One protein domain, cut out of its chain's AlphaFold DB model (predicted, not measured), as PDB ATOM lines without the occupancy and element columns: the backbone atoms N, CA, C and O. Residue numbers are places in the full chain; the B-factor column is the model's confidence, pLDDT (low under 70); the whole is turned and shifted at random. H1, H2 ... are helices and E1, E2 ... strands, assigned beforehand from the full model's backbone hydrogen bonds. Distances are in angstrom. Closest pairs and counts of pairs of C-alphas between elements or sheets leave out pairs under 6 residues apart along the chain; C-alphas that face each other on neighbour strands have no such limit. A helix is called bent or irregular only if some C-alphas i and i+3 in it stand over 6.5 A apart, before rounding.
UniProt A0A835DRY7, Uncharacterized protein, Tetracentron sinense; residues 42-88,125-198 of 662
ATOM      1  N   LYS A  42     171.651 227.667  92.473       88.75
ATOM      2  CA  LYS A  42     171.570 229.052  92.000       88.75
ATOM      3  C   LYS A  42     170.605 229.905  92.816       88.75
ATOM      4  O   LYS A  42     170.917 231.060  93.095       88.75
ATOM      5  N   TYR A  43     169.437 229.361  93.149       88.25
ATOM      6  CA  TYR A  43     168.341 230.100  93.784       88.25
ATOM      7  C   TYR A  43     168.117 229.720  95.250       88.25
ATOM      8  O   TYR A  43     167.394 230.416  95.961       88.25
ATOM      9  N   GLY A  44     168.732 228.639  95.729       88.38
ATOM     10  CA  GLY A  44     168.512 228.128  97.075       88.38
ATOM     11  C   GLY A  44     167.187 227.376  97.217       88.38
ATOM     12  O   GLY A  44     166.601 226.867  96.263       88.38
ATOM     13  N   THR A  45     166.724 227.272  98.462       90.94
ATOM     14  CA  THR A  45     165.522 226.499  98.829       90.94
ATOM     15  C   THR A  45     164.342 227.372  99.241       90.94
ATOM     16  O   THR A  45     163.195 226.930  99.179       90.94
ATOM     17  N   HIS A  46     164.612 228.605  99.669       92.19
ATOM     18  CA  HIS A  46     163.623 229.501 100.244       92.19
ATOM     19  C   HIS A  46     163.780 230.914  99.695       92.19
ATOM     20  O   HIS A  46     164.885 231.356  99.388       92.19
ATOM     21  N   ILE A  47     162.666 231.629  99.640       93.56
ATOM     22  CA  ILE A  47     162.591 233.047  99.312       93.56
ATOM     23  C   ILE A  47     162.432 233.820 100.611       93.56
ATOM     24  O   ILE A  47     161.697 233.401 101.508       93.56
ATOM     25  N   ILE A  48     163.103 234.958 100.698       94.06
ATOM     26  CA  ILE A  48     162.983 235.870 101.829       94.06
ATOM     27  C   ILE A  48     161.717 236.707 101.628       94.06
ATOM     28  O   ILE A  48     161.615 237.438 100.647       94.06
ATOM     29  N   VAL A  49     160.759 236.601 102.550       94.25
ATOM     30  CA  VAL A  49     159.502 237.380 102.519       94.25
ATOM     31  C   VAL A  49     159.465 238.509 103.537       94.25
ATOM     32  O   VAL A  49     158.607 239.382 103.472       94.25
ATOM     33  N   GLY A  50     160.400 238.513 104.478       94.19
ATOM     34  CA  GLY A  50     160.522 239.571 105.463       94.19
ATOM     35  C   GLY A  50     161.911 239.591 106.071       94.19
ATOM     36  O   GLY A  50     162.553 238.557 106.263       94.19
ATOM     37  N   VAL A  51     162.379 240.797 106.369       94.56
ATOM     38  CA  VAL A  51     163.699 241.052 106.939       94.56
ATOM     39  C   VAL A  51     163.537 242.043 108.078       94.56
ATOM     40  O   VAL A  51     162.865 243.060 107.933       94.56
ATOM     41  N   LYS A  52     164.162 241.752 109.219       93.25
ATOM     42  CA  LYS A  52     164.322 242.696 110.325       93.25
ATOM     43  C   LYS A  52     165.773 243.160 110.354       93.25
ATOM     44  O   LYS A  52     166.674 242.338 110.537       93.25
ATOM     45  N   MET A  53     165.978 244.459 110.166       92.50
ATOM     46  CA  MET A  53     167.288 245.112 110.184       92.50
ATOM     47  C   MET A  53     167.560 245.715 111.563       92.50
ATOM     48  O   MET A  53     166.641 246.216 112.207       92.50
ATOM     49  N   GLY A  54     168.807 245.665 112.016       92.25
ATOM     50  CA  GLY A  54     169.227 246.246 113.288       92.25
ATOM     51  C   GLY A  54     170.536 245.645 113.782       92.25
ATOM     52  O   GLY A  54     171.418 245.317 112.988       92.25
ATOM     53  N   GLY A  55     170.652 245.487 115.098       89.94
ATOM     54  CA  GLY A  55     171.765 244.801 115.739       89.94
ATOM     55  C   GLY A  55     171.274 243.628 116.576       89.94
ATOM     56  O   GLY A  55     170.196 243.676 117.168       89.94
ATOM     57  N   LYS A  56     172.059 242.554 116.613       90.19
ATOM     58  CA  LYS A  56     171.824 241.394 117.471       90.19
ATOM     59  C   LYS A  56     173.101 241.036 118.200       90.19
ATOM     60  O   LYS A  56     174.108 240.753 117.556       90.19
ATOM     61  N   ASP A  57     173.021 240.982 119.520       88.19
ATOM     62  CA  ASP A  57     174.124 240.555 120.362       88.19
ATOM     63  C   ASP A  57     173.767 239.241 121.070       88.19
ATOM     64  O   ASP A  57     172.749 239.173 121.758       88.19
ATOM     65  N   VAL A  58     174.538 238.170 120.847       87.38
ATOM     66  CA  VAL A  58     174.204 236.814 121.323       87.38
ATOM     67  C   VAL A  58     175.396 236.154 122.004       87.38
ATOM     68  O   VAL A  58     176.492 236.098 121.445       87.38
ATOM     69  N   ILE A  59     175.149 235.576 123.179       84.88
ATOM     70  CA  ILE A  59     176.092 234.733 123.917       84.88
ATOM     71  C   ILE A  59     175.657 233.279 123.738       84.88
ATOM     72  O   ILE A  59     174.518 232.928 124.045       84.88
ATOM     73  N   HIS A  60     176.550 232.432 123.239       84.44
ATOM     74  CA  HIS A  60     176.345 230.987 123.194       84.44
ATOM     75  C   HIS A  60     177.281 230.315 124.187       84.44
ATOM     76  O   HIS A  60     178.438 230.708 124.324       84.44
ATOM     77  N   ILE A  61     176.794 229.265 124.838       83.25
ATOM     78  CA  ILE A  61     177.588 228.427 125.728       83.25
ATOM     79  C   ILE A  61     177.573 227.012 125.175       83.25
ATOM     80  O   ILE A  61     176.516 226.469 124.849       83.25
ATOM     81  N   LYS A  62     178.758 226.419 125.050       83.38
ATOM     82  CA  LYS A  62     178.942 225.033 124.644       83.38
ATOM     83  C   LYS A  62     179.577 224.258 125.789       83.38
ATOM     84  O   LYS A  62     180.713 224.526 126.176       83.38
ATOM     85  N   GLN A  63     178.834 223.273 126.275       82.75
ATOM     86  CA  GLN A  63     179.284 222.303 127.261       82.75
ATOM     87  C   GLN A  63     180.019 221.147 126.557       82.75
ATOM     88  O   GLN A  63     179.519 220.608 125.564       82.75
ATOM     89  N   LEU A  64     181.218 220.786 127.024       78.75
ATOM     90  CA  LEU A  64     181.981 219.647 126.495       78.75
ATOM     91  C   LEU A  64     181.528 218.327 127.142       78.75
ATOM     92  O   LEU A  64     181.043 218.313 128.271       78.75
ATOM     93  N   GLN A  65     181.700 217.209 126.424       69.81
ATOM     94  CA  GLN A  65     181.221 215.872 126.829       69.81
ATOM     95  C   GLN A  65     181.800 215.357 128.157       69.81
ATOM     96  O   GLN A  65     181.216 214.460 128.752       69.81
ATOM     97  N   ASN A  66     182.923 215.916 128.606       71.62
ATOM     98  CA  ASN A  66     183.612 215.503 129.827       71.62
ATOM     99  C   ASN A  66     183.138 216.275 131.073       71.62
ATOM    100  O   ASN A  66     183.459 215.889 132.196       71.62
ATOM    101  N   SER A  67     182.342 217.331 130.884       73.12
ATOM    102  CA  SER A  67     181.860 218.156 131.987       73.12
ATOM    103  C   SER A  67     180.633 217.526 132.653       73.12
ATOM    104  O   SER A  67     179.679 217.119 131.989       73.12
ATOM    105  N   ASN A  68     180.630 217.496 133.985       73.94
ATOM    106  CA  ASN A  68     179.550 216.914 134.791       73.94
ATOM    107  C   ASN A  68     178.494 217.942 135.239       73.94
ATOM    108  O   ASN A  68     177.733 217.678 136.171       73.94
ATOM    109  N   LEU A  69     178.462 219.122 134.612       77.69
ATOM    110  CA  LEU A  69     177.586 220.214 135.030       77.69
ATOM    111  C   LEU A  69     176.123 219.901 134.745       77.69
ATOM    112  O   LEU A  69     175.765 219.434 133.656       77.69
ATOM    113  N   GLN A  70     175.278 220.213 135.721       80.81
ATOM    114  CA  GLN A  70     173.835 220.084 135.574       80.81
ATOM    115  C   GLN A  70     173.274 221.224 134.706       80.81
ATOM    116  O   GLN A  70     173.807 222.338 134.717       80.81
ATOM    117  N   PRO A  71     172.150 221.011 133.992       84.44
ATOM    118  CA  PRO A  71     171.539 222.051 133.158       84.44
ATOM    119  C   PRO A  71     171.237 223.360 133.910       84.44
ATOM    120  O   PRO A  71     171.332 224.446 133.338       84.44
ATOM    121  N   THR A  72     170.915 223.270 135.204       85.75
ATOM    122  CA  THR A  72     170.641 224.415 136.088       85.75
ATOM    123  C   THR A  72     171.875 225.280 136.340       85.75
ATOM    124  O   THR A  72     171.766 226.505 136.400       85.75
ATOM    125  N   GLU A  73     173.054 224.670 136.445       82.31
ATOM    126  CA  GLU A  73     174.329 225.363 136.653       82.31
ATOM    127  C   GLU A  73     174.755 226.097 135.383       82.31
ATOM    128  O   GLU A  73     175.117 227.273 135.439       82.31
ATOM    129  N   VAL A  74     174.610 225.451 134.221       83.19
ATOM    130  CA  VAL A  74     174.878 226.069 132.912       83.19
ATOM    131  C   VAL A  74     173.935 227.249 132.662       83.19
ATOM    132  O   VAL A  74     174.364 228.297 132.181       83.19
ATOM    133  N   GLN A  75     172.657 227.118 133.027       86.12
ATOM    134  CA  GLN A  75     171.692 228.212 132.917       86.12
ATOM    135  C   GLN A  75     172.029 229.374 133.861       86.12
ATOM    136  O   GLN A  75     171.919 230.536 133.464       86.12
ATOM    137  N   LYS A  76     172.465 229.080 135.093       86.62
ATOM    138  CA  LYS A  76     172.907 230.100 136.051       86.62
ATOM    139  C   LYS A  76     174.143 230.844 135.539       86.62
ATOM    140  O   LYS A  76     174.172 232.068 135.614       86.62
ATOM    141  N   LEU A  77     175.106 230.128 134.960       83.50
ATOM    142  CA  LEU A  77     176.286 230.725 134.334       83.50
ATOM    143  C   LEU A  77     175.917 231.598 133.128       83.50
ATOM    144  O   LEU A  77     176.438 232.700 132.993       83.50
ATOM    145  N   LEU A  78     175.000 231.144 132.265       85.38
ATOM    146  CA  LEU A  78     174.518 231.952 131.140       85.38
ATOM    147  C   LEU A  78     173.878 233.253 131.616       85.38
ATOM    148  O   LEU A  78     174.107 234.299 131.014       85.38
ATOM    149  N   LYS A  79     173.089 233.181 132.693       87.88
ATOM    150  CA  LYS A  79     172.486 234.362 133.302       87.88
ATOM    151  C   LYS A  79     173.562 235.319 133.814       87.88
ATOM    152  O   LYS A  79     173.525 236.483 133.454       87.88
ATOM    153  N   GLN A  80     174.550 234.811 134.549       84.31
ATOM    154  CA  GLN A  80     175.657 235.621 135.056       84.31
ATOM    155  C   GLN A  80     176.442 236.306 133.926       84.31
ATOM    156  O   GLN A  80     176.645 237.513 133.973       84.31
ATOM    157  N   LEU A  81     176.827 235.569 132.879       82.44
ATOM    158  CA  LEU A  81     177.526 236.140 131.719       82.44
ATOM    159  C   LEU A  81     176.665 237.156 130.958       82.44
ATOM    160  O   LEU A  81     177.195 238.091 130.362       82.44
ATOM    161  N   GLY A  82     175.346 236.959 130.943       84.06
ATOM    162  CA  GLY A  82     174.396 237.928 130.409       84.06
ATOM    163  C   GLY A  82     174.376 239.209 131.236       84.06
ATOM    164  O   GLY A  82     174.556 240.286 130.674       84.06
ATOM    165  N   ASP A  83     174.215 239.084 132.550       85.38
ATOM    166  CA  ASP A  83     174.163 240.209 133.483       85.38
ATOM    167  C   ASP A  83     175.472 241.019 133.424       85.38
ATOM    168  O   ASP A  83     175.435 242.229 133.233       85.38
ATOM    169  N   GLU A  84     176.635 240.360 133.453       81.44
ATOM    170  CA  GLU A  84     177.952 241.013 133.337       81.44
ATOM    171  C   GLU A  84     178.134 241.759 132.007       81.44
ATOM    172  O   GLU A  84     178.778 242.807 131.950       81.44
ATOM    173  N   ARG A  85     177.589 241.224 130.911       78.88
ATOM    174  CA  ARG A  85     177.810 241.768 129.567       78.88
ATOM    175  C   ARG A  85     176.823 242.857 129.167       78.88
ATOM    176  O   ARG A  85     177.173 243.721 128.358       78.88
ATOM    177  N   PHE A  86     175.596 242.770 129.663       82.69
ATOM    178  CA  PHE A  86     174.514 243.695 129.343       82.69
ATOM    179  C   PHE A  86     174.239 244.704 130.474       82.69
ATOM    180  O   PHE A  86     173.329 245.515 130.323       82.69
ATOM    181  N   SER A  87     175.023 244.692 131.565       79.12
ATOM    182  CA  SER A  87     174.998 245.732 132.608       79.12
ATOM    183  C   SER A  87     175.451 247.097 132.072       79.12
ATOM    184  O   SER A  87     176.261 247.195 131.146       79.12
ATOM    185  N   GLU A  88     174.936 248.170 132.676       62.59
ATOM    186  CA  GLU A  88     175.132 249.566 132.263       62.59
ATOM    187  C   GLU A  88     176.438 250.209 132.767       62.59
ATOM    188  O   GLU A  88     176.633 251.415 132.606       62.59
ATOM    189  N   LEU A 125     184.764 236.436 112.961       40.09
ATOM    190  CA  LEU A 125     184.740 235.225 113.779       40.09
ATOM    191  C   LEU A 125     184.238 235.519 115.202       40.09
ATOM    192  O   LEU A 125     184.530 236.592 115.730       40.09
ATOM    193  N   PRO A 126     183.515 234.576 115.831       45.44
ATOM    194  CA  PRO A 126     183.065 234.728 117.206       45.44
ATOM    195  C   PRO A 126     184.241 234.934 118.165       45.44
ATOM    196  O   PRO A 126     185.261 234.254 118.031       45.44
ATOM    197  N   LEU A 127     184.080 235.794 119.171       47.78
ATOM    198  CA  LEU A 127     185.021 235.826 120.289       47.78
ATOM    199  C   LEU A 127     184.791 234.558 121.119       47.78
ATOM    200  O   LEU A 127     183.703 234.359 121.661       47.78
ATOM    201  N   VAL A 128     185.796 233.684 121.163       51.00
ATOM    202  CA  VAL A 128     185.757 232.437 121.931       51.00
ATOM    203  C   VAL A 128     186.571 232.634 123.199       51.00
ATOM    204  O   VAL A 128     187.780 232.847 123.126       51.00
ATOM    205  N   SER A 129     185.921 232.549 124.357       52.91
ATOM    206  CA  SER A 129     186.617 232.485 125.642       52.91
ATOM    207  C   SER A 129     186.492 231.081 126.229       52.91
ATOM    208  O   SER A 129     185.427 230.457 126.220       52.91
ATOM    209  N   HIS A 130     187.622 230.566 126.706       50.03
ATOM    210  CA  HIS A 130     187.720 229.260 127.341       50.03
ATOM    211  C   HIS A 130     187.862 229.458 128.849       50.03
ATOM    212  O   HIS A 130     188.872 229.998 129.300       50.03
ATOM    213  N   SER A 131     186.881 229.002 129.631       51.19
ATOM    214  CA  SER A 131     187.069 228.880 131.078       51.19
ATOM    215  C   SER A 131     187.785 227.562 131.361       51.19
ATOM    216  O   SER A 131     187.248 226.487 131.092       51.19
ATOM    217  N   LYS A 132     189.004 227.632 131.914       49.22
ATOM    218  CA  LYS A 132     189.769 226.448 132.351       49.22
ATOM    219  C   LYS A 132     189.118 225.718 133.532       49.22
ATOM    220  O   LYS A 132     189.493 224.582 133.794       49.22
ATOM    221  N   LYS A 133     188.187 226.359 134.247       50.91
ATOM    222  CA  LYS A 133     187.642 225.837 135.505       50.91
ATOM    223  C   LYS A 133     186.486 224.847 135.304       50.91
ATOM    224  O   LYS A 133     186.333 223.960 136.130       50.91
ATOM    225  N   ASP A 134     185.764 224.943 134.179       55.06
ATOM    226  CA  ASP A 134     184.463 224.271 134.008       55.06
ATOM    227  C   ASP A 134     184.286 223.516 132.673       55.06
ATOM    228  O   ASP A 134     183.180 223.090 132.352       55.06
ATOM    229  N   GLU A 135     185.343 223.371 131.857       67.69
ATOM    230  CA  GLU A 135     185.275 222.738 130.516       67.69
ATOM    231  C   GLU A 135     184.148 223.301 129.615       67.69
ATOM    232  O   GLU A 135     183.579 222.619 128.755       67.69
ATOM    233  N   ILE A 136     183.831 224.580 129.807       70.44
ATOM    234  CA  ILE A 136     182.820 225.321 129.058       70.44
ATOM    235  C   ILE A 136     183.500 226.277 128.080       70.44
ATOM    236  O   ILE A 136     184.468 226.970 128.406       70.44
ATOM    237  N   VAL A 137     182.941 226.351 126.872       77.12
ATOM    238  CA  VAL A 137     183.331 227.321 125.847       77.12
ATOM    239  C   VAL A 137     182.212 228.340 125.676       77.12
ATOM    240  O   VAL A 137     181.087 227.964 125.339       77.12
ATOM    241  N   SER A 138     182.518 229.621 125.876       75.88
ATOM    242  CA  SER A 138     181.583 230.703 125.569       75.88
ATOM    243  C   SER A 138     181.940 231.338 124.225       75.88
ATOM    244  O   SER A 138     183.112 231.514 123.890       75.88
ATOM    245  N   VAL A 139     180.921 231.605 123.416       80.00
ATOM    246  CA  VAL A 139     181.044 232.065 122.035       80.00
ATOM    247  C   VAL A 139     180.146 233.281 121.863       80.00
ATOM    248  O   VAL A 139     178.916 233.165 121.851       80.00
ATOM    249  N   LEU A 140     180.761 234.450 121.726       78.25
ATOM    250  CA  LEU A 140     180.056 235.719 121.605       78.25
ATOM    251  C   LEU A 140     179.962 236.131 120.137       78.25
ATOM    252  O   LEU A 140     180.963 236.152 119.417       78.25
ATOM    253  N   VAL A 141     178.745 236.439 119.692       83.56
ATOM    254  CA  VAL A 141     178.440 236.775 118.298       83.56
ATOM    255  C   VAL A 141     177.611 238.053 118.250       83.56
ATOM    256  O   VAL A 141     176.434 238.049 118.615       83.56
ATOM    257  N   ARG A 142     178.209 239.126 117.728       85.44
ATOM    258  CA  ARG A 142     177.518 240.366 117.358       85.44
ATOM    259  C   ARG A 142     177.202 240.376 115.864       85.44
ATOM    260  O   ARG A 142     178.008 239.946 115.039       85.44
ATOM    261  N   ARG A 143     176.015 240.859 115.503       87.25
ATOM    262  CA  ARG A 143     175.590 241.123 114.120       87.25
ATOM    263  C   ARG A 143     175.038 242.537 114.030       87.25
ATOM    264  O   ARG A 143     174.162 242.875 114.813       87.25
ATOM    265  N   GLY A 144     175.492 243.312 113.049       83.88
ATOM    266  CA  GLY A 144     175.138 244.731 112.931       83.88
ATOM    267  C   GLY A 144     175.922 245.604 113.909       83.88
ATOM    268  O   GLY A 144     176.485 245.102 114.883       83.88
ATOM    269  N   GLY A 145     175.996 246.898 113.618       86.88
ATOM    270  CA  GLY A 145     176.892 247.820 114.306       86.88
ATOM    271  C   GLY A 145     178.364 247.604 113.935       86.88
ATOM    272  O   GLY A 145     178.732 246.688 113.193       86.88
ATOM    273  N   ILE A 146     179.224 248.469 114.460       81.75
ATOM    274  CA  ILE A 146     180.680 248.382 114.306       81.75
ATOM    275  C   ILE A 146     181.223 247.702 115.557       81.75
ATOM    276  O   ILE A 146     181.035 248.224 116.649       81.75
ATOM    277  N   ASP A 147     181.872 246.545 115.425       79.25
ATOM    278  CA  ASP A 147     182.429 245.805 116.565       79.25
ATOM    279  C   ASP A 147     183.956 245.949 116.638       79.25
ATOM    280  O   ASP A 147     184.703 245.333 115.872       79.25
ATOM    281  N   ASN A 148     184.392 246.784 117.577       77.12
ATOM    282  CA  ASN A 148     185.778 247.072 117.936       77.12
ATOM    283  C   ASN A 148     186.138 246.498 119.325       77.12
ATOM    284  O   ASN A 148     187.172 246.861 119.878       77.12
ATOM    285  N   GLY A 149     185.298 245.627 119.906       69.25
ATOM    286  CA  GLY A 149     185.492 245.102 121.265       69.25
ATOM    287  C   GLY A 149     184.987 246.024 122.384       69.25
ATOM    288  O   GLY A 149     185.317 245.824 123.548       69.25
ATOM    289  N   GLN A 150     184.179 247.029 122.047       77.12
ATOM    290  CA  GLN A 150     183.595 247.974 123.000       77.12
ATOM    291  C   GLN A 150     182.449 247.378 123.840       77.12
ATOM    292  O   GLN A 150     181.896 246.312 123.522       77.12
ATOM    293  N   SER A 151     182.043 248.117 124.881       82.19
ATOM    294  CA  SER A 151     180.896 247.774 125.734       82.19
ATOM    295  C   SER A 151     179.587 247.695 124.941       82.19
ATOM    296  O   SER A 151     179.461 248.245 123.845       82.19
ATOM    297  N   HIS A 152     178.593 246.987 125.484       84.88
ATOM    298  CA  HIS A 152     177.315 246.787 124.798       84.88
ATOM    299  C   HIS A 152     176.614 248.118 124.471       84.88
ATOM    300  O   HIS A 152     176.197 248.315 123.335       84.88
ATOM    301  N   ASN A 153     176.592 249.076 125.401       85.31
ATOM    302  CA  ASN A 153     175.961 250.387 125.194       85.31
ATOM    303  C   ASN A 153     176.645 251.227 124.106       85.31
ATOM    304  O   ASN A 153     175.976 251.856 123.286       85.31
ATOM    305  N   GLN A 154     177.979 251.191 124.042       84.75
ATOM    306  CA  GLN A 154     178.726 251.851 122.968       84.75
ATOM    307  C   GLN A 154     178.520 251.157 121.619       84.75
ATOM    308  O   GLN A 154     178.517 251.810 120.584       84.75
ATOM    309  N   TRP A 155     178.321 249.837 121.605       88.75
ATOM    310  CA  TRP A 155     177.951 249.117 120.390       88.75
ATOM    311  C   TRP A 155     176.525 249.454 119.930       88.75
ATOM    312  O   TRP A 155     176.326 249.680 118.735       88.75
ATOM    313  N   LEU A 156     175.559 249.557 120.849       89.25
ATOM    314  CA  LEU A 156     174.158 249.860 120.534       89.25
ATOM    315  C   LEU A 156     174.007 251.160 119.729       89.25
ATOM    316  O   LEU A 156     173.241 251.193 118.766       89.25
ATOM    317  N   SER A 157     174.776 252.201 120.055       88.81
ATOM    318  CA  SER A 157     174.732 253.479 119.327       88.81
ATOM    319  C   SER A 157     175.245 253.378 117.881       88.81
ATOM    320  O   SER A 157     174.822 254.149 117.020       88.81
ATOM    321  N   THR A 158     176.097 252.393 117.574       90.19
ATOM    322  CA  THR A 158     176.620 252.169 116.213       90.19
ATOM    323  C   THR A 158     175.634 251.445 115.296       90.19
ATOM    324  O   THR A 158     175.787 251.493 114.076       90.19
ATOM    325  N   ILE A 159     174.595 250.800 115.845       91.44
ATOM    326  CA  ILE A 159     173.635 250.002 115.064       91.44
ATOM    327  C   ILE A 159     172.901 250.856 114.034       91.44
ATOM    328  O   ILE A 159     172.714 250.409 112.907       91.44
ATOM    329  N   SER A 160     172.503 252.079 114.394       88.56
ATOM    330  CA  SER A 160     171.802 252.983 113.473       88.56
ATOM    331  C   SER A 160     172.662 253.375 112.269       88.56
ATOM    332  O   SER A 160     172.124 253.666 111.206       88.56
ATOM    333  N   GLN A 161     173.991 253.366 112.421       88.81
ATOM    334  CA  GLN A 161     174.938 253.724 111.361       88.81
ATOM    335  C   GLN A 161     175.266 252.534 110.451       88.81
ATOM    336  O   GLN A 161     175.470 252.713 109.253       88.81
ATOM    337  N   SER A 162     175.305 251.315 110.997       89.00
ATOM    338  CA  SER A 162     175.605 250.094 110.239       89.00
ATOM    339  C   SER A 162     174.676 248.927 110.611       89.00
ATOM    340  O   SER A 162     175.123 247.896 111.133       89.00
ATOM    341  N   PRO A 163     173.362 249.036 110.342       90.81
ATOM    342  CA  PRO A 163     172.424 247.969 110.659       90.81
ATOM    343  C   PRO A 163     172.680 246.750 109.767       90.81
ATOM    344  O   PRO A 163     173.037 246.869 108.595       90.81
ATOM    345  N   ASN A 164     172.455 245.554 110.306       90.31
ATOM    346  CA  ASN A 164     172.552 244.300 109.560       90.31
ATOM    347  C   ASN A 164     171.287 243.458 109.776       90.31
ATOM    348  O   ASN A 164     170.450 243.759 110.629       90.31
ATOM    349  N   VAL A 165     171.120 242.397 108.993       89.19
ATOM    350  CA  VAL A 165     169.973 241.504 109.105       89.19
ATOM    351  C   VAL A 165     170.033 240.728 110.421       89.19
ATOM    352  O   VAL A 165     170.899 239.876 110.644       89.19
ATOM    353  N   VAL A 166     169.063 241.000 111.288       89.19
ATOM    354  CA  VAL A 166     168.906 240.373 112.608       89.19
ATOM    355  C   VAL A 166     168.062 239.106 112.521       89.19
ATOM    356  O   VAL A 166     168.341 238.113 113.199       89.19
ATOM    357  N   SER A 167     167.020 239.141 111.693       89.88
ATOM    358  CA  SER A 167     166.099 238.028 111.483       89.88
ATOM    359  C   SER A 167     165.514 238.075 110.074       89.88
ATOM    360  O   SER A 167     165.294 239.157 109.530       89.88
ATOM    361  N   MET A 168     165.256 236.905 109.497       94.12
ATOM    362  CA  MET A 168     164.646 236.727 108.178       94.12
ATOM    363  C   MET A 168     163.465 235.764 108.302       94.12
ATOM    364  O   MET A 168     163.549 234.774 109.032       94.12
ATOM    365  N   SER A 169     162.384 236.035 107.577       93.44
ATOM    366  CA  SER A 169     161.283 235.098 107.365       93.44
ATOM    367  C   SER A 169     161.336 234.538 105.946       93.44
ATOM    368  O   SER A 169     161.642 235.246 104.984       93.44
ATOM    369  N   PHE A 170     161.045 233.244 105.830       93.50
ATOM    370  CA  PHE A 170     161.269 232.460 104.621       93.50
ATOM    371  C   PHE A 170     159.986 231.768 104.156       93.50
ATOM    372  O   PHE A 170     159.233 231.252 104.982       93.50
ATOM    373  N   LEU A 171     159.779 231.690 102.840       92.75
ATOM    374  CA  LEU A 171     158.815 230.788 102.203       92.75
ATOM    375  C   LEU A 171     159.543 229.785 101.301       92.75
ATOM    376  O   LEU A 171     160.509 230.172 100.644       92.75
ATOM    377  N   PRO A 172     159.103 228.516 101.216       91.06
ATOM    378  CA  PRO A 172     159.664 227.564 100.263       91.06
ATOM    379  C   PRO A 172     159.561 228.094  98.831       91.06
ATOM    380  O   PRO A 172     158.494 228.543  98.407       91.06
ATOM    381  N   ILE A 173     160.646 228.000  98.055       90.06
ATOM    382  CA  ILE A 173     160.651 228.467  96.656       90.06
ATOM    383  C   ILE A 173     159.631 227.720  95.787       90.06
ATOM    384  O   ILE A 173     159.106 228.253  94.814       90.06
ATOM    385  N   THR A 174     159.285 226.500  96.195       88.81
ATOM    386  CA  THR A 174     158.278 225.644  95.568       88.81
ATOM    387  C   THR A 174     156.870 226.235  95.623       88.81
ATOM    388  O   THR A 174     156.068 225.929  94.742       88.81
ATOM    389  N   SER A 175     156.576 227.120  96.581       89.19
ATOM    390  CA  SER A 175     155.285 227.812  96.680       89.19
ATOM    391  C   SER A 175     155.026 228.754  95.500       89.19
ATOM    392  O   SER A 175     153.876 228.921  95.102       89.19
ATOM    393  N   LEU A 176     156.080 229.319  94.893       85.94
ATOM    394  CA  LEU A 176     155.961 230.146  93.681       85.94
ATOM    395  C   LEU A 176     155.749 229.326  92.406       85.94
ATOM    396  O   LEU A 176     155.449 229.883  91.356       85.94
ATOM    397  N   LEU A 177     155.936 228.009  92.473       83.38
ATOM    398  CA  LEU A 177     155.919 227.125  91.307       83.38
ATOM    399  C   LEU A 177     154.587 226.386  91.149       83.38
ATOM    400  O   LEU A 177     154.499 225.411  90.396       83.38
ATOM    401  N   SER A 178     153.545 226.832  91.855       80.50
ATOM    402  CA  SER A 178     152.190 226.323  91.669       80.50
ATOM    403  C   SER A 178     151.729 226.579  90.225       80.50
ATOM    404  O   SER A 178     151.961 227.635  89.648       80.50
ATOM    405  N   GLY A 179     151.158 225.557  89.584       77.75
ATOM    406  CA  GLY A 179     150.730 225.632  88.180       77.75
ATOM    407  C   GLY A 179     151.839 225.475  87.128       77.75
ATOM    408  O   GLY A 179     151.528 225.277  85.954       77.75
ATOM    409  N   VAL A 180     153.124 225.467  87.508       85.25
ATOM    410  CA  VAL A 180     154.230 225.236  86.561       85.25
ATOM    411  C   VAL A 180     154.382 223.741  86.267       85.25
ATOM    412  O   VAL A 180     154.557 222.909  87.166       85.25
ATOM    413  N   ARG A 181     154.368 223.372  84.980       79.88
ATOM    414  CA  ARG A 181     154.565 221.980  84.548       79.88
ATOM    415  C   ARG A 181     155.940 221.479  85.011       79.88
ATOM    416  O   ARG A 181     156.969 222.017  84.626       79.88
ATOM    417  N   GLY A 182     155.951 220.415  85.813       74.31
ATOM    418  CA  GLY A 182     157.178 219.839  86.375       74.31
ATOM    419  C   GLY A 182     157.582 220.374  87.754       74.31
ATOM    420  O   GLY A 182     158.548 219.859  88.318       74.31
ATOM    421  N   GLY A 183     156.821 221.306  88.347       81.00
ATOM    422  CA  GLY A 183     157.060 221.811  89.706       81.00
ATOM    423  C   GLY A 183     157.080 220.715  90.781       81.00
ATOM    424  O   GLY A 183     157.850 220.795  91.735       81.00
ATOM    425  N   GLY A 184     156.331 219.622  90.579       83.75
ATOM    426  CA  GLY A 184     156.360 218.451  91.463       83.75
ATOM    427  C   GLY A 184     157.737 217.780  91.565       83.75
ATOM    428  O   GLY A 184     158.121 217.349  92.648       83.75
ATOM    429  N   PHE A 185     158.522 217.751  90.480       83.94
ATOM    430  CA  PHE A 185     159.876 217.179  90.506       83.94
ATOM    431  C   PHE A 185     160.841 218.039  91.320       83.94
ATOM    432  O   PHE A 185     161.649 217.503  92.076       83.94
ATOM    433  N   LEU A 186     160.743 219.365  91.191       85.38
ATOM    434  CA  LEU A 186     161.562 220.286  91.973       85.38
ATOM    435  C   LEU A 186     161.153 220.284  93.443       85.38
ATOM    436  O   LEU A 186     162.022 220.221  94.303       85.38
ATOM    437  N   SER A 187     159.853 220.258  93.733       87.50
ATOM    438  CA  SER A 187     159.357 220.109  95.103       87.50
ATOM    439  C   SER A 187     159.876 218.831  95.755       87.50
ATOM    440  O   SER A 187     160.420 218.868  96.856       87.50
ATOM    441  N   HIS A 188     159.825 217.709  95.035       86.25
ATOM    442  CA  HIS A 188     160.396 216.454  95.509       86.25
ATOM    443  C   HIS A 188     161.912 216.555  95.759       86.25
ATOM    444  O   HIS A 188     162.374 216.170  96.831       86.25
ATOM    445  N   ALA A 189     162.682 217.122  94.824       85.75
ATOM    446  CA  ALA A 189     164.131 217.286  94.976       85.75
ATOM    447  C   ALA A 189     164.512 218.214  96.145       85.75
ATOM    448  O   ALA A 189     165.412 217.883  96.918       85.75
ATOM    449  N   VAL A 190     163.806 219.335  96.320       88.12
ATOM    450  CA  VAL A 190     164.001 220.265  97.445       88.12
ATOM    451  C   VAL A 190     163.661 219.585  98.768       88.12
ATOM    452  O   VAL A 190     164.430 219.696  99.719       88.12
ATOM    453  N   ASN A 191     162.567 218.825  98.837       88.25
ATOM    454  CA  ASN A 191     162.196 218.090 100.047       88.25
ATOM    455  C   ASN A 191     163.237 217.024 100.412       88.25
ATOM    456  O   ASN A 191     163.593 216.893 101.582       88.25
ATOM    457  N   LEU A 192     163.769 216.300  99.421       86.19
ATOM    458  CA  LEU A 192     164.875 215.366  99.630       86.19
ATOM    459  C   LEU A 192     166.123 216.091 100.154       86.19
ATOM    460  O   LEU A 192     166.720 215.653 101.137       86.19
ATOM    461  N   TYR A 193     166.484 217.228  99.558       86.19
ATOM    462  CA  TYR A 193     167.609 218.036 100.026       86.19
ATOM    463  C   TYR A 193     167.407 218.545 101.461       86.19
ATOM    464  O   TYR A 193     168.310 218.430 102.280       86.19
ATOM    465  N   LEU A 194     166.222 219.047 101.815       88.12
ATOM    466  CA  LEU A 194     165.938 219.547 103.164       88.12
ATOM    467  C   LEU A 194     165.896 218.432 104.218       88.12
ATOM    468  O   LEU A 194     166.267 218.675 105.370       88.12
ATOM    469  N   ARG A 195     165.471 217.223 103.828       87.56
ATOM    470  CA  ARG A 195     165.403 216.049 104.709       87.56
ATOM    471  C   ARG A 195     166.782 215.476 105.021       87.56
ATOM    472  O   ARG A 195     167.053 215.179 106.180       87.56
ATOM    473  N   TYR A 196     167.629 215.318 104.004       84.06
ATOM    474  CA  TYR A 196     168.912 214.613 104.130       84.06
ATOM    475  C   TYR A 196     170.124 215.543 104.207       84.06
ATOM    476  O   TYR A 196     171.161 215.145 104.725       84.06
ATOM    477  N   LYS A 197     169.990 216.781 103.720       85.25
ATOM    478  CA  LYS A 197     171.027 217.824 103.682       85.25
ATOM    479  C   LYS A 197     172.395 217.298 103.222       85.25
ATOM    480  O   LYS A 197     173.384 217.501 103.930       85.25
ATOM    481  N   PRO A 198     172.473 216.608 102.063       83.56
ATOM    482  CA  PRO A 198     173.761 216.199 101.523       83.56
ATOM    483  C   PRO A 198     174.620 217.440 101.208       83.56
ATOM    484  O   PRO A 198     174.060 218.509 100.927       83.56
TER     485      PRO A 198
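What this domain is: This is residues 42 to 88 and 125 to 198 of the 662 residues of an uncharacterized protein of Tetracentron sinense (UniProt A0A835DRY7). Look for two separate parts joined by a bent two-stranded ribbon: at one end a three-stranded sheet, E2, E4 and E3, with H1 packed along one face and H2 near its edge, and at the other end the small pair H3 and H4. The ribbon is E1 and E5, and H4 folds back after H3 at its far end, with a wide gap between H4 and H1. The 121 printed residues hold, in chain order, E1 E2 H1 E3 E4 H2 E5 H3 H4, a mixed class of helices and strands; both sheets, E2 - E4 - E3 and E1 - E5, are antiparallel. The whole is flat, spanning 60 by 42 by 23 A, and only just loose, close to extended, with a radius of gyration of the C-alphas of 20.4 A.

Where its parts are: Find C-alpha 46 at (163.623, 229.501, 100.244), where E1, residues 46 to 54, begins; it runs 22.0 A and bends by 65 degrees at residue 49. E2, residues 56 to 63, spans 22.7 A, and H1, residues 71 to 86, spans 22.2 A from C-alpha 71 at (171.539, 222.051, 133.158). After the cut come E3, residues 127 to 131, 13.0 A, and E4, residues 136 to 143, 22.9 A. Next are H2, residues 152 to 158, 10.2 A, and E5, residues 164 to 172, 23.1 A, which bends by 59 degrees at residue 167. H3, residues 173 to 177, covers 7.3 A, and H4, residues 183 to 196, runs 20.0 A to C-alpha 196 at (168.912, 214.613, 104.130).

How they stand to each other: Start with E1 and E5, antiparallel at 159 degrees, where N 47 and O 171 are 2.8 A apart, within hydrogen-bond range. E1 and E2 meet only through their tight link. E2 and E4 are antiparallel neighbours at 163 degrees, with N 58 and O 141 at 2.9 A. H1 is on this sheet, making two layers, a helix on one face of a sheet, at a height of 9.4 A; it lies over E2, only just slantwise to the strands at 32 degrees to E2 on the local plane, and the closest C-alphas are those of Ile 61 and Leu 78, 7.2 A. E3 and E4 form a hairpin, with N 129 and O 138 at 3.0 A. H2 only grazes the sheet with residues 152 to 156, and is close to but not clearly touching H1, with Phe 86 and His 152 the closest C-alphas at 6.2 A. The closest C-alphas of E4 and E5, those of Arg 143 and Asn 164, are 6.3 A apart. H3 touches H4, which meets it with residues 183 to 187 alone; Thr 174 and Ser 187 have the closest C-alphas, 5.7 A. H4 is apart from H1 and E5. In H1 and H4 every O i to N i+4 pair is within hydrogen-bond range; H2 has 2 of 3, and H3 has 0 of 1 beside 2 of 2 O i to N i+3 pairs.

The domain as a whole: The two C-alphas farthest apart, those of Lys 133 and Arg 181, are 60.9 A apart. Residues 89 to 124 are not printed, and C-alphas 88 and 125 stand 25.3 A apart across that cut. Of the links that are printed whole, none is long. The mean pLDDT of the printed part is 81.9; residue 65, residue 88, residues 125 to 135 and residue 149 are under 70, and E3 has a mean of 51.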